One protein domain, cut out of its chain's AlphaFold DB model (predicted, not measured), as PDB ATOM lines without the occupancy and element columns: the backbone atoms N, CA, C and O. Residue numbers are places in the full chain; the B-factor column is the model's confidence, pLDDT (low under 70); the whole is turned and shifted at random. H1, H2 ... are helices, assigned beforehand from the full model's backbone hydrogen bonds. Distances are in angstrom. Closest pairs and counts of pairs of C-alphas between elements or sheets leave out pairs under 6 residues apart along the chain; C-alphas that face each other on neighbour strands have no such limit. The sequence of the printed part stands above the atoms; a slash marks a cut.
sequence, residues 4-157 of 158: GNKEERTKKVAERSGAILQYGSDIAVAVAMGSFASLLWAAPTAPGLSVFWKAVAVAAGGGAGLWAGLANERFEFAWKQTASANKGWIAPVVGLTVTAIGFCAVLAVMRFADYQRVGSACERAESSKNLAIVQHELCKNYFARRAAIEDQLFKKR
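AT A GLANCE: This is residues 4 to 157 of the 158 residues of an uncharacterized protein of Stenotrophomonas maltophilia (UniProt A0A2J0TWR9). Three long helices, H1, H2 and H3, make an up-and-down bundle, each running against the one before; past the end of H3, small H4 leads into crosswise H5, whose residues 147 to 155 stick out. The 154 printed residues hold five named helices, H1 to H5 in chain order, and no named strand: all helix. The whole is extended, radius of gyration of the C-alphas 23.0 A, spanning 77 by 44 by 23 A.

IN THESE COORDINATES: H1, residues 4 to 42, runs 56.5 A from C-alpha 4 at (17.209, 79.069, 102.094). H2 is residues 52 to 83, 44.9 A; H3, 90 to 127, 55.4 A; H4, 131 to 134. H5, 137 to 155, 26.8 A, ends at C-alpha 155 (-44.098, 58.259, 109.228).

HOW THE PARTS SIT: H1 and H2, a hairpin, touch at 14 degrees, closest C-alphas Ala 30 and Ala 64, 4.4 A. H1 touches H3, closest C-alphas Ser 35 and Val 106, 5.2 A. H3 and H5 touch about perpendicular, 85 degrees, closest C-alphas Cys 122 and Cys 139, 5.5 A. H4 touches H3. Every O i to N i+4 pair is within hydrogen-bond range in H2, H3 and H5; in H1, 34 of 35.

THE WHOLE: The printed part has no cut. Model pLDDT is under 70 in 47 residues, among them 41 to 51.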
ATOM      1  N   GLY A   4      17.859  77.797 102.461       55.38
ATOM      2  CA  GLY A   4      17.209  79.069 102.094       55.38
ATOM      3  C   GLY A   4      16.188  78.961 100.949       55.38
ATOM      4  O   GLY A   4      15.136  79.586 100.988       55.38
ATOM      5  N   ASN A   5      16.425  78.081  99.970       59.84
ATOM      6  CA  ASN A   5      15.527  77.901  98.819       59.84
ATOM      7  C   ASN A   5      14.237  77.123  99.172       59.84
ATOM      8  O   ASN A   5      13.239  77.203  98.455       59.84
ATOM      9  N   LYS A   6      14.239  76.352 100.274       61.38
ATOM     10  CA  LYS A   6      13.023  75.708 100.796       61.38
ATOM     11  C   LYS A   6      12.187  76.722 101.565       61.38
ATOM     12  O   LYS A   6      11.023  76.876 101.226       61.38
ATOM     13  N   GLU A   7      12.789  77.458 102.498       62.19
ATOM     14  CA  GLU A   7      12.119  78.504 103.289       62.19
ATOM     15  C   GLU A   7      11.437  79.566 102.414       62.19
ATOM     16  O   GLU A   7      10.270  79.903 102.624       62.19
ATOM     17  N   GLU A   8      12.123  80.030 101.368       64.62
ATOM     18  CA  GLU A   8      11.585  81.031 100.446       64.62
ATOM     19  C   GLU A   8      10.412  80.490  99.602       64.62
ATOM     20  O   GLU A   8       9.462  81.217  99.300       64.62
ATOM     21  N   ARG A   9      10.424  79.192  99.257       63.22
ATOM     22  CA  ARG A   9       9.287  78.532  98.591       63.22
ATOM     23  C   ARG A   9       8.104  78.357  99.532       63.22
ATOM     24  O   ARG A   9       6.982  78.630  99.110       63.22
ATOM     25  N   THR A  10       8.319  77.927 100.775       67.94
ATOM     26  CA  THR A  10       7.228  77.752 101.748       67.94
ATOM     27  C   THR A  10       6.553  79.086 102.051       67.94
ATOM     28  O   THR A  10       5.327  79.152 102.086       67.94
ATOM     29  N   LYS A  11       7.337  80.165 102.167       70.25
ATOM     30  CA  LYS A  11       6.825  81.525 102.372       70.25
ATOM     31  C   LYS A  11       5.964  82.004 101.196       70.25
ATOM     32  O   LYS A  11       4.835  82.431 101.407       70.25
ATOM     33  N   LYS A  12       6.422  81.806  99.952       67.62
ATOM     34  CA  LYS A  12       5.638  82.127  98.740       67.62
ATOM     35  C   LYS A  12       4.362  81.285  98.608       67.62
ATOM     36  O   LYS A  12       3.360  81.766  98.087       67.62
ATOM     37  N   VAL A  13       4.372  80.027  99.058       68.25
ATOM     38  CA  VAL A  13       3.169  79.168  99.072       68.25
ATOM     39  C   VAL A  13       2.176  79.619 100.147       68.25
ATOM     40  O   VAL A  13       0.974  79.653  99.875       68.25
ATOM     41  N   ALA A  14       2.659  80.009 101.328       70.56
ATOM     42  CA  ALA A  14       1.826  80.566 102.390       70.56
ATOM     43  C   ALA A  14       1.185  81.900 101.970       70.56
ATOM     44  O   ALA A  14      -0.018  82.067 102.142       70.56
ATOM     45  N   GLU A  15       1.939  82.798 101.329       72.25
ATOM     46  CA  GLU A  15       1.420  84.070 100.798       72.25
ATOM     47  C   GLU A  15       0.343  83.858  99.719       72.25
ATOM     48  O   GLU A  15      -0.705  84.500  99.755       72.25
ATOM     49  N   ARG A  16       0.537  82.897  98.802       68.31
ATOM     50  CA  ARG A  16      -0.486  82.527  97.799       68.31
ATOM     51  C   ARG A  16      -1.742  81.939  98.431       68.31
ATOM     52  O   ARG A  16      -2.850  82.260  98.012       68.31
ATOM     53  N   SER A  17      -1.569  81.067  99.420       70.12
ATOM     54  CA  SER A  17      -2.691  80.442 100.127       70.12
ATOM     55  C   SER A  17      -3.463  81.483 100.938       70.12
ATOM     56  O   SER A  17      -4.690  81.462 100.931       70.12
ATOM     57  N   GLY A  18      -2.760  82.442 101.549       73.88
ATOM     58  CA  GLY A  18      -3.351  83.595 102.225       73.88
ATOM     59  C   GLY A  18      -4.158  84.483 101.279       73.88
ATOM     60  O   GLY A  18      -5.292  84.824 101.600       73.88
ATOM     61  N   ALA A  19      -3.637  84.776 100.083       71.88
ATOM     62  CA  ALA A  19      -4.357  85.551  99.069       71.88
ATOM     63  C   ALA A  19      -5.648  84.855  98.596       71.88
ATOM     64  O   ALA A  19      -6.676  85.511  98.443       71.88
ATOM     65  N   ILE A  20      -5.625  83.527  98.410       73.19
ATOM     66  CA  ILE A  20      -6.829  82.744  98.077       73.19
ATOM     67  C   ILE A  20      -7.831  82.767  99.233       73.19
ATOM     68  O   ILE A  20      -9.024  82.943  98.999       73.19
ATOM     69  N   LEU A  21      -7.364  82.600 100.475       78.31
ATOM     70  CA  LEU A  21      -8.236  82.609 101.651       78.31
ATOM     71  C   LEU A  21      -8.922  83.969 101.822       78.31
ATOM     72  O   LEU A  21     -10.124  84.030 102.076       78.31
ATOM     73  N   GLN A  22      -8.163  85.051 101.642       79.62
ATOM     74  CA  GLN A  22      -8.665  86.417 101.730       79.62
ATOM     75  C   GLN A  22      -9.683  86.706 100.623       79.62
ATOM     76  O   GLN A  22     -10.767  87.206 100.911       79.62
ATOM     77  N   TYR A  23      -9.397  86.289  99.387       76.94
ATOM     78  CA  TYR A  23     -10.345  86.392  98.279       76.94
ATOM     79  C   TYR A  23     -11.627  85.580  98.521       76.94
ATOM     80  O   TYR A  23     -12.728  86.076  98.297       76.94
ATOM     81  N   GLY A  24     -11.508  84.357  99.046       77.38
ATOM     82  CA  GLY A  24     -12.661  83.536  99.424       77.38
ATOM     83  C   GLY A  24     -13.528  84.199 100.499       77.38
ATOM     84  O   GLY A  24     -14.753  84.195 100.388       77.38
ATOM     85  N   SER A  25     -12.899  84.814 101.503       81.50
ATOM     86  CA  SER A  25     -13.565  85.626 102.529       81.50
ATOM     87  C   SER A  25     -14.316  86.812 101.917       81.50
ATOM     88  O   SER A  25     -15.501  87.001 102.190       81.50
ATOM     89  N   ASP A  26     -13.658  87.584 101.051       80.56
ATOM     90  CA  ASP A  26     -14.256  88.768 100.429       80.56
ATOM     91  C   ASP A  26     -15.448  88.408  99.530       80.56
ATOM     92  O   ASP A  26     -16.481  89.084  99.554       80.56
ATOM     93  N   ILE A  27     -15.356  87.300  98.787       79.12
ATOM     94  CA  ILE A  27     -16.482  86.807  97.989       79.12
ATOM     95  C   ILE A  27     -17.595  86.254  98.881       79.12
ATOM     96  O   ILE A  27     -18.763  86.471  98.571       79.12
ATOM     97  N   ALA A  28     -17.292  85.610 100.010       81.38
ATOM     98  CA  ALA A  28     -18.327  85.177 100.948       81.38
ATOM     99  C   ALA A  28     -19.136  86.368 101.496       81.38
ATOM    100  O   ALA A  28     -20.362  86.281 101.585       81.38
ATOM    101  N   VAL A  29     -18.480  87.497 101.787       83.69
ATOM    102  CA  VAL A  29     -19.156  88.749 102.169       83.69
ATOM    103  C   VAL A  29     -20.036  89.262 101.028       83.69
ATOM    104  O   VAL A  29     -21.213  89.554 101.249       83.69
ATOM    105  N   ALA A  30     -19.513  89.307  99.800       77.75
ATOM    106  CA  ALA A  30     -20.284  89.736  98.633       77.75
ATOM    107  C   ALA A  30     -21.510  88.835  98.383       77.75
ATOM    108  O   ALA A  30     -22.610  89.329  98.131       77.75
ATOM    109  N   VAL A  31     -21.355  87.517  98.519       79.00
ATOM    110  CA  VAL A  31     -22.444  86.540  98.393       79.00
ATOM    111  C   VAL A  31     -23.468  86.727  99.505       79.00
ATOM    112  O   VAL A  31     -24.656  86.763  99.210       79.00
ATOM    113  N   ALA A  32     -23.047  86.920 100.757       80.62
ATOM    114  CA  ALA A  32     -23.965  87.186 101.862       80.62
ATOM    115  C   ALA A  32     -24.784  88.465 101.626       80.62
ATOM    116  O   ALA A  32     -26.004  88.457 101.803       80.62
ATOM    117  N   MET A  33     -24.143  89.540 101.154       81.62
ATOM    118  CA  MET A  33     -24.825  90.781 100.773       81.62
ATOM    119  C   MET A  33     -25.805  90.564  99.610       81.62
ATOM    120  O   MET A  33     -26.942  91.033  99.673       81.62
ATOM    121  N   GLY A  34     -25.411  89.807  98.580       76.81
ATOM    122  CA  GLY A  34     -26.266  89.472  97.437       76.81
ATOM    123  C   GLY A  34     -27.455  88.576  97.807       76.81
ATOM    124  O   GLY A  34     -28.582  88.813  97.364       76.81
ATOM    125  N   SER A  35     -27.243  87.581  98.669       76.06
ATOM    126  CA  SER A  35     -28.294  86.721  99.219       76.06
ATOM    127  C   SER A  35     -29.258  87.513 100.100       76.06
ATOM    128  O   SER A  35     -30.469  87.352  99.964       76.06
ATOM    129  N   PHE A  36     -28.752  88.413 100.946       77.81
ATOM    130  CA  PHE A  36     -29.589  89.298 101.758       77.81
ATOM    131  C   PHE A  36     -30.423  90.243 100.886       77.81
ATOM    132  O   PHE A  36     -31.634  90.341 101.074       77.81
ATOM    133  N   ALA A  37     -29.818  90.865  99.869       78.12
ATOM    134  CA  ALA A  37     -30.539  91.676  98.890       78.12
ATOM    135  C   ALA A  37     -31.650  90.874  98.191       78.12
ATOM    136  O   ALA A  37     -32.771  91.360  98.046       78.12
ATOM    137  N   SER A  38     -31.365  89.626  97.811       70.50
ATOM    138  CA  SER A  38     -32.333  88.723  97.173       70.50
ATOM    139  C   SER A  38     -33.501  88.378  98.100       70.50
ATOM    140  O   SER A  38     -34.654  88.405  97.673       70.50
ATOM    141  N   LEU A  39     -33.229  88.119  99.383       70.62
ATOM    142  CA  LEU A  39     -34.263  87.885 100.396       70.62
ATOM    143  C   LEU A  39     -35.139  89.120 100.611       70.62
ATOM    144  O   LEU A  39     -36.356  88.992 100.711       70.62
ATOM    145  N   LEU A  40     -34.552  90.318 100.627       72.56
ATOM    146  CA  LEU A  40     -35.313  91.566 100.734       72.56
ATOM    147  C   LEU A  40     -36.199  91.815  99.512       72.56
ATOM    148  O   LEU A  40     -37.333  92.275  99.655       72.56
ATOM    149  N   TRP A  41     -35.719  91.461  98.318       67.50
ATOM    150  CA  TRP A  41     -36.524  91.487  97.099       67.50
ATOM    151  C   TRP A  41     -37.641  90.451  97.097       67.50
ATOM    152  O   TRP A  41     -38.659  90.681  96.440       67.50
ATOM    153  N   ALA A  42     -37.467  89.343  97.817       61.44
ATOM    154  CA  ALA A  42     -38.412  88.241  97.913       61.44
ATOM    155  C   ALA A  42     -39.367  88.325  99.116       61.44
ATOM    156  O   ALA A  42     -40.427  87.711  99.092       61.44
ATOM    157  N   ALA A  43     -39.091  89.114 100.152       59.06
ATOM    158  CA  ALA A  43     -40.033  89.269 101.257       59.06
ATOM    159  C   ALA A  43     -41.374  89.847 100.740       59.06
ATOM    160  O   ALA A  43     -41.375  90.774  99.918       59.06
ATOM    161  N   PRO A  44     -42.540  89.303 101.139       52.12
ATOM    162  CA  PRO A  44     -43.825  89.907 100.813       52.12
ATOM    163  C   PRO A  44     -43.886  91.262 101.517       52.12
ATOM    164  O   PRO A  44     -44.002  91.330 102.739       52.12
ATOM    165  N   THR A  45     -43.762  92.348 100.753       52.62
ATOM    166  CA  THR A  45     -43.835  93.707 101.289       52.62
ATOM    167  C   THR A  45     -45.194  93.884 101.950       52.62
ATOM    168  O   THR A  45     -46.214  93.969 101.264       52.62
ATOM    169  N   ALA A  46     -45.223  93.899 103.283       48.41
ATOM    170  CA  ALA A  46     -46.405  94.314 104.017       48.41
ATOM    171  C   ALA A  46     -46.776  95.749 103.583       48.41
ATOM    172  O   ALA A  46     -45.874  96.553 103.301       48.41
ATOM    173  N   PRO A  47     -48.077  96.077 103.477       45.78
ATOM    174  CA  PRO A  47     -48.514  97.420 103.113       45.78
ATOM    175  C   PRO A  47     -47.928  98.428 104.118       45.78
ATOM    176  O   PRO A  47     -48.234  98.368 105.302       45.78
ATOM    177  N   GLY A  48     -47.018  99.292 103.646       53.88
ATOM    178  CA  GLY A  48     -46.307 100.294 104.460       53.88
ATOM    179  C   GLY A  48     -44.768 100.261 104.390       53.88
ATOM    180  O   GLY A  48     -44.131 101.254 104.719       53.88
ATOM    181  N   LEU A  49     -44.145  99.181 103.904       55.91
ATOM    182  CA  LEU A  49     -42.671  99.023 103.863       55.91
ATOM    183  C   LEU A  49     -42.031  99.329 102.486       55.91
ATOM    184  O   LEU A  49     -40.960  98.826 102.151       55.91
ATOM    185  N   SER A  50     -42.685 100.147 101.658       61.16
ATOM    186  CA  SER A  50     -42.606 100.066 100.188       61.16
ATOM    187  C   SER A  50     -41.377 100.676  99.493       61.16
ATOM    188  O   SER A  50     -41.147 100.340  98.329       61.16
ATOM    189  N   VAL A  51     -40.574 101.522 100.153       68.69
ATOM    190  CA  VAL A  51     -39.451 102.239  99.496       68.69
ATOM    191  C   VAL A  51     -38.112 102.024 100.199       68.69
ATOM    192  O   VAL A  51     -37.124 101.719  99.535       68.69
ATOM    193  N   PHE A  52     -38.076 102.100 101.533       70.25
ATOM    194  CA  PHE A  52     -36.834 101.947 102.299       70.25
ATOM    195  C   PHE A  52     -36.179 100.579 102.072       70.25
ATOM    196  O   PHE A  52     -35.004 100.508 101.739       70.25
ATOM    197  N   TRP A  53     -36.943  99.486 102.137       71.81
ATOM    198  CA  TRP A  53     -36.387  98.142 101.931       71.81
ATOM    199  C   TRP A  53     -35.974  97.862 100.492       71.81
ATOM    200  O   TRP A  53     -35.030  97.110 100.273       71.81
ATOM    201  N   LYS A  54     -36.616  98.510  99.513       69.50
ATOM    202  CA  LYS A  54     -36.150  98.474  98.123       69.50
ATOM    203  C   LYS A  54     -34.821  99.210  97.979       69.50
ATOM    204  O   LYS A  54     -33.919  98.686  97.339       69.50
ATOM    205  N   ALA A  55     -34.672 100.375  98.615       76.50
ATOM    206  CA  ALA A  55     -33.411 101.111  98.630       76.50
ATOM    207  C   ALA A  55     -32.295 100.307  99.320       76.50
ATOM    208  O   ALA A  55     -31.200 100.206  98.777       76.50
ATOM    209  N   VAL A  56     -32.587  99.660 100.453       76.88
ATOM    210  CA  VAL A  56     -31.642  98.767 101.147       76.88
ATOM    211  C   VAL A  56     -31.274  97.565 100.275       76.88
ATOM    212  O   VAL A  56     -30.100  97.225 100.184       76.88
ATOM    213  N   ALA A  57     -32.238  96.948  99.586       75.94
ATOM    214  CA  ALA A  57     -31.969  95.824  98.692       75.94
ATOM    215  C   ALA A  57     -31.101  96.234  97.491       75.94
ATOM    216  O   ALA A  57     -30.176  95.512  97.123       75.94
ATOM    217  N   VAL A  58     -31.357  97.406  96.901       76.19
ATOM    218  CA  VAL A  58     -30.537  97.962  95.812       76.19
ATOM    219  C   VAL A  58     -29.134  98.313  96.309       76.19
ATOM    220  O   VAL A  58     -28.159  97.959  95.651       76.19
ATOM    221  N   ALA A  59     -29.009  98.938  97.481       79.69
ATOM    222  CA  ALA A  59     -27.717  99.269  98.077       79.69
ATOM    223  C   ALA A  59     -26.906  98.010  98.421       79.69
ATOM    224  O   ALA A  59     -25.715  97.952  98.129       79.69
ATOM    225  N   ALA A  60     -27.543  96.980  98.979       79.06
ATOM    226  CA  ALA A  60     -26.900  95.704  99.280       79.06
ATOM    227  C   ALA A  60     -26.485  94.953  98.004       79.06
ATOM    228  O   ALA A  60     -25.375  94.432  97.941       79.06
ATOM    229  N   GLY A  61     -27.330  94.944  96.965       75.31
ATOM    230  CA  GLY A  61     -27.001  94.335  95.672       75.31
ATOM    231  C   GLY A  61     -25.873  95.067  94.936       75.31
ATOM    232  O   GLY A  61     -24.928  94.435  94.467       75.31
ATOM    233  N   GLY A  62     -25.926  96.401  94.885       76.44
ATOM    234  CA  GLY A  62     -24.864  97.228  94.303       76.44
ATOM    235  C   GLY A  62     -23.554  97.132  95.089       76.44
ATOM    236  O   GLY A  62     -22.485  96.989  94.498       76.44
ATOM    237  N   GLY A  63     -23.644  97.124  96.422       80.31
ATOM    238  CA  GLY A  63     -22.514  96.913  97.321       80.31
ATOM    239  C   GLY A  63     -21.866  95.543  97.132       80.31
ATOM    240  O   GLY A  63     -20.646  95.470  97.057       80.31
ATOM    241  N   ALA A  64     -22.658  94.481  96.956       80.44
ATOM    242  CA  ALA A  64     -22.149  93.143  96.650       80.44
ATOM    243  C   ALA A  64     -21.354  93.112  95.335       80.44
ATOM    244  O   ALA A  64     -20.269  92.534  95.288       80.44
ATOM    245  N   GLY A  65     -21.863  93.764  94.284       74.50
ATOM    246  CA  GLY A  65     -21.173  93.861  92.994       74.50
ATOM    247  C   GLY A  65     -19.852  94.628  93.083       74.50
ATOM    248  O   GLY A  65     -18.826  94.145  92.604       74.50
ATOM    249  N   LEU A  66     -19.855  95.788  93.751       79.44
ATOM    250  CA  LEU A  66     -18.642  96.576  93.989       79.44
ATOM    251  C   LEU A  66     -17.620  95.810  94.835       79.44
ATOM    252  O   LEU A  66     -16.434  95.822  94.513       79.44
ATOM    253  N   TRP A  67     -18.069  95.112  95.881       80.06
ATOM    254  CA  TRP A  67     -17.190  94.336  96.756       80.06
ATOM    255  C   TRP A  67     -16.557  93.155  96.021       80.06
ATOM    256  O   TRP A  67     -15.350  92.951  96.121       80.06
ATOM    257  N   ALA A  68     -17.340  92.422  95.222       76.06
ATOM    258  CA  ALA A  68     -16.834  91.326  94.401       76.06
ATOM    259  C   ALA A  68     -15.841  91.811  93.331       76.06
ATOM    260  O   ALA A  68     -14.802  91.182  93.132       76.06
ATOM    261  N   GLY A  69     -16.123  92.945  92.676       75.69
ATOM    262  CA  GLY A  69     -15.212  93.557  91.704       75.69
ATOM    263  C   GLY A  69     -13.882  93.971  92.336       75.69
ATOM    264  O   GLY A  69     -12.818  93.577  91.857       75.69
ATOM    265  N   LEU A  70     -13.942  94.676  93.470       81.81
ATOM    266  CA  LEU A  70     -12.759  95.107  94.218       81.81
ATOM    267  C   LEU A  70     -11.942  93.911  94.738       81.81
ATOM    268  O   LEU A  70     -10.713  93.929  94.698       81.81
ATOM    269  N   ALA A  71     -12.618  92.861  95.214       80.19
ATOM    270  CA  ALA A  71     -11.978  91.625  95.653       80.19
ATOM    271  C   ALA A  71     -11.243  90.935  94.497       80.19
ATOM    272  O   ALA A  71     -10.124  90.456  94.681       80.19
ATOM    273  N   ASN A  72     -11.837  90.923  93.301       79.00
ATOM    274  CA  ASN A  72     -11.236  90.313  92.120       79.00
ATOM    275  C   ASN A  72      -9.982  91.067  91.657       79.00
ATOM    276  O   ASN A  72      -8.953  90.438  91.416       79.00
ATOM    277  N   GLU A  73     -10.021  92.404  91.622       76.06
ATOM    278  CA  GLU A  73      -8.839  93.218  91.298       76.06
ATOM    279  C   GLU A  73      -7.714  93.044  92.328       76.06
ATOM    280  O   GLU A  73      -6.550  92.847  91.963       76.06
ATOM    281  N   ARG A  74      -8.050  93.059  93.626       77.94
ATOM    282  CA  ARG A  74      -7.074  92.840  94.706       77.94
ATOM    283  C   ARG A  74      -6.449  91.456  94.632       77.94
ATOM    284  O   ARG A  74      -5.235  91.334  94.801       77.94
ATOM    285  N   PHE A  75      -7.251  90.429  94.361       77.62
ATOM    286  CA  PHE A  75      -6.758  89.068  94.199       77.62
ATOM    287  C   PHE A  75      -5.850  88.943  92.981       77.62
ATOM    288  O   PHE A  75      -4.768  88.373  93.095       77.62
ATOM    289  N   GLU A  76      -6.222  89.521  91.839       75.69
ATOM    290  CA  GLU A  76      -5.388  89.485  90.640       75.69
ATOM    291  C   GLU A  76      -4.041  90.190  90.867       75.69
ATOM    292  O   GLU A  76      -2.992  89.674  90.471       75.69
ATOM    293  N   PHE A  77      -4.044  91.330  91.563       75.69
ATOM    294  CA  PHE A  77      -2.825  92.064  91.901       75.69
ATOM    295  C   PHE A  77      -1.938  91.294  92.895       75.69
ATOM    296  O   PHE A  77      -0.748  91.091  92.634       75.69
ATOM    297  N   ALA A  78      -2.515  90.785  93.988       72.00
ATOM    298  CA  ALA A  78      -1.807  89.974  94.981       72.00
ATOM    299  C   ALA A  78      -1.275  88.661  94.378       72.00
ATOM    300  O   ALA A  78      -0.166  88.214  94.689       72.00
ATOM    301  N   TRP A  79      -2.029  88.054  93.461       71.31
ATOM    302  CA  TRP A  79      -1.611  86.848  92.758       71.31
ATOM    303  C   TRP A  79      -0.474  87.129  91.781       71.31
ATOM    304  O   TRP A  79       0.503  86.385  91.764       71.31
ATOM    305  N   LYS A  80      -0.526  88.218  91.003       72.00
ATOM    306  CA  LYS A  80       0.582  88.608  90.109       72.00
ATOM    307  C   LYS A  80       1.881  88.847  90.884       72.00
ATOM    308  O   LYS A  80       2.937  88.403  90.429       72.00
ATOM    309  N   GLN A  81       1.806  89.465  92.065       72.44
ATOM    310  CA  GLN A  81       2.974  89.697  92.923       72.44
ATOM    311  C   GLN A  81       3.553  88.405  93.524       72.44
ATOM    312  O   GLN A  81       4.770  88.245  93.584       72.44
ATOM    313  N   THR A  82       2.709  87.450  93.921       67.19
ATOM    314  CA  THR A  82       3.150  86.218  94.607       67.19
ATOM    315  C   THR A  82       3.428  85.042  93.659       67.19
ATOM    316  O   THR A  82       4.209  84.135  93.986       67.19
ATOM    317  N   ALA A  83       2.811  85.008  92.471       59.97
ATOM    318  CA  ALA A  83       2.836  83.854  91.573       59.97
ATOM    319  C   ALA A  83       4.078  83.767  90.669       59.97
ATOM    320  O   ALA A  83       4.482  82.649  90.327       59.97
ATOM    321  N   SER A  84       4.720  84.902  90.356       53.88
ATOM    322  CA  SER A  84       5.638  85.063  89.215       53.88
ATOM    323  C   SER A  84       4.951  84.702  87.880       53.88
ATOM    324  O   SER A  84       4.190  83.737  87.788       53.88
ATOM    325  N   ALA A  85       5.175  85.504  86.836       52.22
ATOM    326  CA  ALA A  85       4.327  85.605  85.637       52.22
ATOM    327  C   ALA A  85       3.963  84.273  84.927       52.22
ATOM    328  O   ALA A  85       2.915  84.186  84.295       52.22
ATOM    329  N   ASN A  86       4.755  83.206  85.093       52.22
ATOM    330  CA  ASN A  86       4.537  81.900  84.454       52.22
ATOM    331  C   ASN A  86       3.329  81.085  84.971       52.22
ATOM    332  O   ASN A  86       2.960  80.097  84.342       52.22
ATOM    333  N   LYS A  87       2.702  81.450  86.102       55.97
ATOM    334  CA  LYS A  87       1.483  80.784  86.633       55.97
ATOM    335  C   LYS A  87       0.262  81.715  86.698       55.97
ATOM    336  O   LYS A  87      -0.647  81.504  87.505       55.97
ATOM    337  N   GLY A  88       0.236  82.738  85.840       56.44
ATOM    338  CA  GLY A  88      -0.821  83.755  85.795       56.44
ATOM    339  C   GLY A  88      -2.232  83.210  85.539       56.44
ATOM    340  O   GLY A  88      -3.183  83.788  86.044       56.44
ATOM    341  N   TRP A  89      -2.378  82.064  84.859       66.00
ATOM    342  CA  TRP A  89      -3.689  81.465  84.544       66.00
ATOM    343  C   TRP A  89      -4.421  80.901  85.777       66.00
ATOM    344  O   TRP A  89      -5.636  80.745  85.778       66.00
ATOM    345  N   ILE A  90      -3.729  80.630  86.884       67.56
ATOM    346  CA  ILE A  90      -4.395  80.067  88.070       67.56
ATOM    347  C   ILE A  90      -5.314  81.106  88.737       67.56
ATOM    348  O   ILE A  90      -6.380  80.740  89.221       67.56
ATOM    349  N   ALA A  91      -4.962  82.397  88.691       66.69
ATOM    350  CA  ALA A  91      -5.804  83.476  89.212       66.69
ATOM    351  C   ALA A  91      -7.193  83.538  88.555       66.69
ATOM    352  O   ALA A  91      -8.176  83.435  89.284       66.69
ATOM    353  N   PRO A  92      -7.326  83.653  87.219       68.12
ATOM    354  CA  PRO A  92      -8.639  83.705  86.593       68.12
ATOM    355  C   PRO A  92      -9.424  82.408  86.804       68.12
ATOM    356  O   PRO A  92     -10.634  82.475  86.963       68.12
ATOM    357  N   VAL A  93      -8.774  81.240  86.884       76.75
ATOM    358  CA  VAL A  93      -9.472  79.973  87.172       76.75
ATOM    359  C   VAL A  93     -10.050  79.960  88.587       76.75
ATOM    360  O   VAL A  93     -11.215  79.612  88.753       76.75
ATOM    361  N   VAL A  94      -9.272  80.367  89.595       69.81
ATOM    362  CA  VAL A  94      -9.748  80.464  90.987       69.81
ATOM    363  C   VAL A  94     -10.814  81.555  91.130       69.81
ATOM    364  O   VAL A  94     -11.820  81.347  91.803       69.81
ATOM    365  N   GLY A  95     -10.646  82.689  90.449       70.62
ATOM    366  CA  GLY A  95     -11.648  83.754  90.404       70.62
ATOM    367  C   GLY A  95     -12.984  83.270  89.840       70.62
ATOM    368  O   GLY A  95     -14.045  83.493  90.426       70.62
ATOM    369  N   LEU A  96     -12.935  82.532  88.730       76.75
ATOM    370  CA  LEU A  96     -14.117  82.013  88.047       76.75
ATOM    371  C   LEU A  96     -14.813  80.920  88.870       76.75
ATOM    372  O   LEU A  96     -16.036  80.946  88.982       76.75
ATOM    373  N   THR A  97     -14.073  80.006  89.507       75.75
ATOM    374  CA  THR A  97     -14.680  78.968  90.361       75.75
ATOM    375  C   THR A  97     -15.359  79.561  91.591       75.75
ATOM    376  O   THR A  97     -16.499  79.205  91.884       75.75
ATOM    377  N   VAL A  98     -14.707  80.494  92.284       73.12
ATOM    378  CA  VAL A  98     -15.267  81.141  93.478       73.12
ATOM    379  C   VAL A  98     -16.496  81.982  93.115       73.12
ATOM    380  O   VAL A  98     -17.523  81.901  93.792       73.12
ATOM    381  N   THR A  99     -16.444  82.709  91.996       72.56
ATOM    382  CA  THR A  99     -17.585  83.491  91.496       72.56
ATOM    383  C   THR A  99     -18.749  82.587  91.076       72.56
ATOM    384  O   THR A  99     -19.898  82.878  91.404       72.56
ATOM    385  N   ALA A 100     -18.479  81.461  90.406       77.69
ATOM    386  CA  ALA A 100     -19.506  80.494  90.016       77.69
ATOM    387  C   ALA A 100     -20.201  79.865  91.236       77.69
ATOM    388  O   ALA A 100     -21.428  79.758  91.258       77.69
ATOM    389  N   ILE A 101     -19.442  79.501  92.276       79.75
ATOM    390  CA  ILE A 101     -20.004  78.986  93.536       79.75
ATOM    391  C   ILE A 101     -20.892  80.047  94.194       79.75
ATOM    392  O   ILE A 101     -22.024  79.748  94.581       79.75
ATOM    393  N   GLY A 102     -20.410  81.290  94.273       72.75
ATOM    394  CA  GLY A 102     -21.179  82.404  94.821       72.75
ATOM    395  C   GLY A 102     -22.480  82.660  94.060       72.75
ATOM    396  O   GLY A 102     -23.541  82.796  94.667       72.75
ATOM    397  N   PHE A 103     -22.430  82.635  92.729       76.50
ATOM    398  CA  PHE A 103     -23.607  82.792  91.878       76.50
ATOM    399  C   PHE A 103     -24.642  81.678  92.104       76.50
ATOM    400  O   PHE A 103     -25.829  81.960  92.283       76.50
ATOM    401  N   CYS A 104     -24.201  80.419  92.179       81.06
ATOM    402  CA  CYS A 104     -25.074  79.288  92.499       81.06
ATOM    403  C   CYS A 104     -25.734  79.432  93.878       81.06
ATOM    404  O   CYS A 104     -26.921  79.130  94.020       81.06
ATOM    405  N   ALA A 105     -25.002  79.924  94.882       76.25
ATOM    406  CA  ALA A 105     -25.553  80.174  96.212       76.25
ATOM    407  C   ALA A 105     -26.649  81.255  96.186       76.25
ATOM    408  O   ALA A 105     -27.719  81.062  96.767       76.25
ATOM    409  N   VAL A 106     -26.434  82.354  95.454       74.62
ATOM    410  CA  VAL A 106     -27.448  83.410  95.285       74.62
ATOM    411  C   VAL A 106     -28.695  82.871  94.577       74.62
ATOM    412  O   VAL A 106     -29.809  83.110  95.047       74.62
ATOM    413  N   LEU A 107     -28.534  82.086  93.509       76.62
ATOM    414  CA  LEU A 107     -29.665  81.462  92.810       76.62
ATOM    415  C   LEU A 107     -30.455  80.498  93.702       76.62
ATOM    416  O   LEU A 107     -31.688  80.478  93.645       76.62
ATOM    417  N   ALA A 108     -29.771  79.709  94.533       75.25
ATOM    418  CA  ALA A 108     -30.426  78.814  95.483       75.25
ATOM    419  C   ALA A 108     -31.271  79.601  96.498       75.25
ATOM    420  O   ALA A 108     -32.423  79.240  96.751       75.25
ATOM    421  N   VAL A 109     -30.737  80.712  97.018       74.31
ATOM    422  CA  VAL A 109     -31.466  81.609  97.926       74.31
ATOM    423  C   VAL A 109     -32.664  82.251  97.229       74.31
ATOM    424  O   VAL A 109     -33.752  82.247  97.799       74.31
ATOM    425  N   MET A 110     -32.510  82.735  95.991       71.94
ATOM    426  CA  MET A 110     -33.630  83.279  95.210       71.94
ATOM    427  C   MET A 110     -34.749  82.251  95.037       71.94
ATOM    428  O   MET A 110     -35.899  82.534  95.363       71.94
ATOM    429  N   ARG A 111     -34.412  81.026  94.611       77.81
ATOM    430  CA  ARG A 111     -35.401  79.949  94.460       77.81
ATOM    431  C   ARG A 111     -36.098  79.629  95.773       77.81
ATOM    432  O   ARG A 111     -37.314  79.458  95.784       77.81
ATOM    433  N   PHE A 112     -35.353  79.544  96.871       75.75
ATOM    434  CA  PHE A 112     -35.929  79.290  98.188       75.75
ATOM    435  C   PHE A 112     -36.894  80.404  98.610       75.75
ATOM    436  O   PHE A 112     -37.986  80.129  99.110       75.75
ATOM    437  N   ALA A 113     -36.529  81.655  98.349       69.56
ATOM    438  CA  ALA A 113     -37.348  82.803  98.692       69.56
ATOM    439  C   ALA A 113     -38.621  82.903  97.826       69.56
ATOM    440  O   ALA A 113     -39.691  83.222  98.350       69.56
ATOM    441  N   ASP A 114     -38.558  82.533  96.544       70.56
ATOM    442  CA  ASP A 114     -39.743  82.405  95.681       70.56
ATOM    443  C   ASP A 114     -40.713  81.335  96.202       70.56
ATOM    444  O   ASP A 114     -41.923  81.566  96.267       70.56
ATOM    445  N   TYR A 115     -40.198  80.180  96.644       72.56
ATOM    446  CA  TYR A 115     -41.031  79.156  97.282       72.56
ATOM    447  C   TYR A 115     -41.710  79.678  98.554       72.56
ATOM    448  O   TYR A 115     -42.891  79.402  98.766       72.56
ATOM    449  N   GLN A 116     -41.005  80.461  99.378       71.44
ATOM    450  CA  GLN A 116     -41.604  81.092 100.559       71.44
ATOM    451  C   GLN A 116     -42.668  82.130 100.191       71.44
ATOM    452  O   GLN A 116     -43.705  82.195 100.854       71.44
ATOM    453  N   ARG A 117     -42.469  82.905  99.117       69.19
ATOM    454  CA  ARG A 117     -43.493  83.826  98.603       69.19
ATOM    455  C   ARG A 117     -44.765  83.097  98.229       69.19
ATOM    456  O   ARG A 117     -45.826  83.468  98.730       69.19
ATOM    457  N   VAL A 118     -44.651  82.070  97.387       72.50
ATOM    458  CA  VAL A 118     -45.798  81.266  96.951       72.50
ATOM    459  C   VAL A 118     -46.487  80.651  98.164       72.50
ATOM    460  O   VAL A 118     -47.695  80.810  98.305       72.50
ATOM    461  N   GLY A 119     -45.728  80.060  99.093       73.19
ATOM    462  CA  GLY A 119     -46.282  79.509 100.330       73.19
ATOM    463  C   GLY A 119     -47.051  80.543 101.151       73.19
ATOM    464  O   GLY A 119     -48.225  80.342 101.441       73.19
ATOM    465  N   SER A 120     -46.442  81.696 101.438       68.88
ATOM    466  CA  SER A 120     -47.082  82.761 102.225       68.88
ATOM    467  C   SER A 120     -48.341  83.336 101.563       68.88
ATOM    468  O   SER A 120     -49.299  83.690 102.250       68.88
ATOM    469  N   ALA A 121     -48.368  83.425 100.228       69.75
ATOM    470  CA  ALA A 121     -49.533  83.881  99.478       69.75
ATOM    471  C   ALA A 121     -50.658  82.836  99.500       69.75
ATOM    472  O   ALA A 121     -51.816  83.194  99.714       69.75
ATOM    473  N   CYS A 122     -50.317  81.556  99.338       74.69
ATOM    474  CA  CYS A 122     -51.270  80.452  99.390       74.69
ATOM    475  C   CYS A 122     -51.847  80.252 100.801       74.69
ATOM    476  O   CYS A 122     -53.058  80.095 100.929       74.69
ATOM    477  N   GLU A 123     -51.035  80.350 101.860       75.81
ATOM    478  CA  GLU A 123     -51.510  80.281 103.253       75.81
ATOM    479  C   GLU A 123     -52.431  81.460 103.608       75.81
ATOM    480  O   GLU A 123     -53.467  81.283 104.250       75.81
ATOM    481  N   ARG A 124     -52.121  82.679 103.139       72.00
ATOM    482  CA  ARG A 124     -53.029  83.832 103.289       72.00
ATOM    483  C   ARG A 124     -54.335  83.646 102.517       72.00
ATOM    484  O   ARG A 124     -55.394  84.046 103.005       72.00
ATOM    485  N   ALA A 125     -54.283  83.057 101.324       69.31
ATOM    486  CA  ALA A 125     -55.472  82.759 100.526       69.31
ATOM    487  C   ALA A 125     -56.363  81.700 101.198       69.31
ATOM    488  O   ALA A 125     -57.584  81.851 101.220       69.31
ATOM    489  N   GLU A 126     -55.758  80.677 101.804       73.81
ATOM    490  CA  GLU A 126     -56.462  79.667 102.597       73.81
ATOM    491  C   GLU A 126     -57.105  80.288 103.844       73.81
ATOM    492  O   GLU A 126     -58.311  80.144 104.058       73.81
ATOM    493  N   SER A 127     -56.346  81.078 104.612       76.50
ATOM    494  CA  SER A 127     -56.853  81.760 105.810       76.50
ATOM    495  C   SER A 127     -57.983  82.752 105.508       76.50
ATOM    496  O   SER A 127     -58.861  82.945 106.348       76.50
ATOM    497  N   SER A 128     -57.979  83.382 104.331       75.38
ATOM    498  CA  SER A 128     -59.044  84.294 103.881       75.38
ATOM    499  C   SER A 128     -60.215  83.581 103.191       75.38
ATOM    500  O   SER A 128     -61.135  84.248 102.720       75.38
ATOM    501  N   LYS A 129     -60.210  82.237 103.144       76.81
ATOM    502  CA  LYS A 129     -61.215  81.391 102.469       76.81
ATOM    503  C   LYS A 129     -61.427  81.756 100.995       76.81
ATOM    504  O   LYS A 129     -62.507  81.545 100.439       76.81
ATOM    505  N   ASN A 130     -60.400  82.292 100.338       72.56
ATOM    506  CA  ASN A 130     -60.498  82.750  98.959       72.56
ATOM    507  C   ASN A 130     -60.209  81.593  97.988       72.56
ATOM    508  O   ASN A 130     -59.096  81.422  97.482       72.56
ATOM    509  N   LEU A 131     -61.231  80.761  97.763       70.88
ATOM    510  CA  LEU A 131     -61.133  79.484  97.039       70.88
ATOM    511  C   LEU A 131     -60.590  79.614  95.607       70.88
ATOM    512  O   LEU A 131     -59.924  78.697  95.132       70.88
ATOM    513  N   ALA A 132     -60.808  80.751  94.941       69.94
ATOM    514  CA  ALA A 132     -60.312  80.991  93.585       69.94
ATOM    515  C   ALA A 132     -58.772  80.989  93.506       69.94
ATOM    516  O   ALA A 132     -58.198  80.470  92.552       69.94
ATOM    517  N   ILE A 133     -58.096  81.522  94.529       67.62
ATOM    518  CA  ILE A 133     -56.627  81.584  94.585       67.62
ATOM    519  C   ILE A 133     -56.058  80.257  95.100       67.62
ATOM    520  O   ILE A 133     -55.045  79.777  94.596       67.62
ATOM    521  N   VAL A 134     -56.741  79.616  96.054       68.94
ATOM    522  CA  VAL A 134     -56.341  78.304  96.597       68.94
ATOM    523  C   VAL A 134     -56.379  77.210  95.522       68.94
ATOM    524  O   VAL A 134     -55.527  76.322  95.511       68.94
ATOM    525  N   GLN A 135     -57.324  77.281  94.577       73.81
ATOM    526  CA  GLN A 135     -57.426  76.324  93.470       73.81
ATOM    527  C   GLN A 135     -56.403  76.539  92.345       73.81
ATOM    528  O   GLN A 135     -56.312  75.688  91.452       73.81
ATOM    529  N   HIS A 136     -55.624  77.623  92.389       78.81
ATOM    530  CA  HIS A 136     -54.576  77.892  91.413       78.81
ATOM    531  C   HIS A 136     -53.500  76.794  91.444       78.81
ATOM    532  O   HIS A 136     -53.125  76.290  92.507       78.81
ATOM    533  N   GLU A 137     -52.970  76.428  90.278       77.12
ATOM    534  CA  GLU A 137     -52.060  75.284  90.106       77.12
ATOM    535  C   GLU A 137     -50.790  75.392  90.976       77.12
ATOM    536  O   GLU A 137     -50.331  74.414  91.564       77.12
ATOM    537  N   LEU A 138     -50.284  76.617  91.154       75.12
ATOM    538  CA  LEU A 138     -49.166  76.927  92.052       75.12
ATOM    539  C   LEU A 138     -49.468  76.607  93.527       75.12
ATOM    540  O   LEU A 138     -48.621  76.021  94.202       75.12
ATOM    541  N   CYS A 139     -50.667  76.937  94.020       75.50
ATOM    542  CA  CYS A 139     -51.054  76.633  95.398       75.50
ATOM    543  C   CYS A 139     -51.337  75.143  95.590       75.50
ATOM    544  O   CYS A 139     -50.911  74.575  96.593       75.50
ATOM    545  N   LYS A 140     -51.945  74.472  94.604       78.31
ATOM    546  CA  LYS A 140     -52.114  73.008  94.633       78.31
ATOM    547  C   LYS A 140     -50.776  72.279  94.748       78.31
ATOM    548  O   LYS A 140     -50.630  71.412  95.607       78.31
ATOM    549  N   ASN A 141     -49.786  72.664  93.943       81.88
ATOM    550  CA  ASN A 141     -48.444  72.079  94.003       81.88
ATOM    551  C   ASN A 141     -47.741  72.356  95.342       81.88
ATOM    552  O   ASN A 141     -47.040  71.483  95.861       81.88
ATOM    553  N   TYR A 142     -47.945  73.544  95.920       77.56
ATOM    554  CA  TYR A 142     -47.436  73.883  97.249       77.56
ATOM    555  C   TYR A 142     -48.060  73.005  98.348       77.56
ATOM    556  O   TYR A 142     -47.323  72.364  99.100       77.56
ATOM    557  N   PHE A 143     -49.392  72.902  98.404       79.38
ATOM    558  CA  PHE A 143     -50.089  72.084  99.403       79.38
ATOM    559  C   PHE A 143     -49.799  70.587  99.247       79.38
ATOM    560  O   PHE A 143     -49.577  69.909 100.246       79.38
ATOM    561  N   ALA A 144     -49.704  70.079  98.015       80.81
ATOM    562  CA  ALA A 144     -49.324  68.690  97.757       80.81
ATOM    563  C   ALA A 144     -47.908  68.373  98.272       80.81
ATOM    564  O   ALA A 144     -47.689  67.337  98.902       80.81
ATOM    565  N   ARG A 145     -46.941  69.281  98.063       78.94
ATOM    566  CA  ARG A 145     -45.586  69.130  98.621       78.94
ATOM    567  C   ARG A 145     -45.570  69.219 100.142       78.94
ATOM    568  O   ARG A 145     -44.871  68.431 100.771       78.94
ATOM    569  N   ARG A 146     -46.324  70.150 100.730       76.00
ATOM    570  CA  ARG A 146     -46.444  70.278 102.188       76.00
ATOM    571  C   ARG A 146     -47.003  68.998 102.810       76.00
ATOM    572  O   ARG A 146     -46.377  68.462 103.719       76.00
ATOM    573  N   ALA A 147     -48.102  68.475 102.266       77.75
ATOM    574  CA  ALA A 147     -48.718  67.234 102.727       77.75
ATOM    575  C   ALA A 147     -47.747  66.045 102.639       77.75
ATOM    576  O   ALA A 147     -47.631  65.276 103.586       77.75
ATOM    577  N   ALA A 148     -46.971  65.935 101.553       79.44
ATOM    578  CA  ALA A 148     -45.963  64.882 101.412       79.44
ATOM    579  C   ALA A 148     -44.830  64.979 102.457       79.44
ATOM    580  O   ALA A 148     -44.331  63.953 102.922       79.44
ATOM    581  N   ILE A 149     -44.411  66.192 102.835       77.00
ATOM    582  CA  ILE A 149     -43.391  66.409 103.876       77.00
ATOM    583  C   ILE A 149     -43.954  66.086 105.264       77.00
ATOM    584  O   ILE A 149     -43.279  65.427 106.057       77.00
ATOM    585  N   GLU A 150     -45.182  66.519 105.555       71.38
ATOM    586  CA  GLU A 150     -45.878  66.185 106.800       71.38
ATOM    587  C   GLU A 150     -46.032  64.665 106.938       71.38
ATOM    588  O   GLU A 150     -45.633  64.105 107.962       71.38
ATOM    589  N   ASP A 151     -46.457  63.970 105.881       73.62
ATOM    590  CA  ASP A 151     -46.543  62.507 105.858       73.62
ATOM    591  C   ASP A 151     -45.201  61.844 106.179       73.62
ATOM    592  O   ASP A 151     -45.151  60.916 106.983       73.62
ATOM    593  N   GLN A 152     -44.089  62.326 105.613       72.50
ATOM    594  CA  GLN A 152     -42.756  61.796 105.921       72.50
ATOM    595  C   GLN A 152     -42.326  62.055 107.374       72.50
ATOM    596  O   GLN A 152     -41.701  61.188 107.995       72.50
ATOM    597  N   LEU A 153     -42.660  63.223 107.928       64.94
ATOM    598  CA  LEU A 153     -42.361  63.586 109.317       64.94
ATOM    599  C   LEU A 153     -43.180  62.762 110.319       64.94
ATOM    600  O   LEU A 153     -42.659  62.404 111.379       64.94
ATOM    601  N   PHE A 154     -44.429  62.433 109.990       63.97
ATOM    602  CA  PHE A 154     -45.285  61.588 110.825       63.97
ATOM    603  C   PHE A 154     -45.009  60.090 110.632       63.97
ATOM    604  O   PHE A 154     -45.110  59.337 111.601       63.97
ATOM    605  N   LYS A 155     -44.558  59.646 109.448       58.69
ATOM    606  CA  LYS A 155     -44.098  58.259 109.228       58.69
ATOM    607  C   LYS A 155     -42.814  57.927 109.982       58.69
ATOM    608  O   LYS A 155     -42.671  56.799 110.422       58.69
ATOM    609  N   LYS A 156     -41.895  58.887 110.149       55.16
ATOM    610  CA  LYS A 156     -40.655  58.704 110.932       55.16
ATOM    611  C   LYS A 156     -40.863  58.700 112.451       55.16
ATOM    612  O   LYS A 156     -39.914  58.441 113.181       55.16
ATOM    613  N   ARG A 157     -42.068  59.036 112.928       51.94
ATOM    614  CA  ARG A 157     -42.422  59.057 114.356       51.94
ATOM    615  C   ARG A 157     -43.146  57.787 114.834       51.94
ATOM    616  O   ARG A 157     -43.552  57.752 115.994       51.94
TER     617      ARG A 157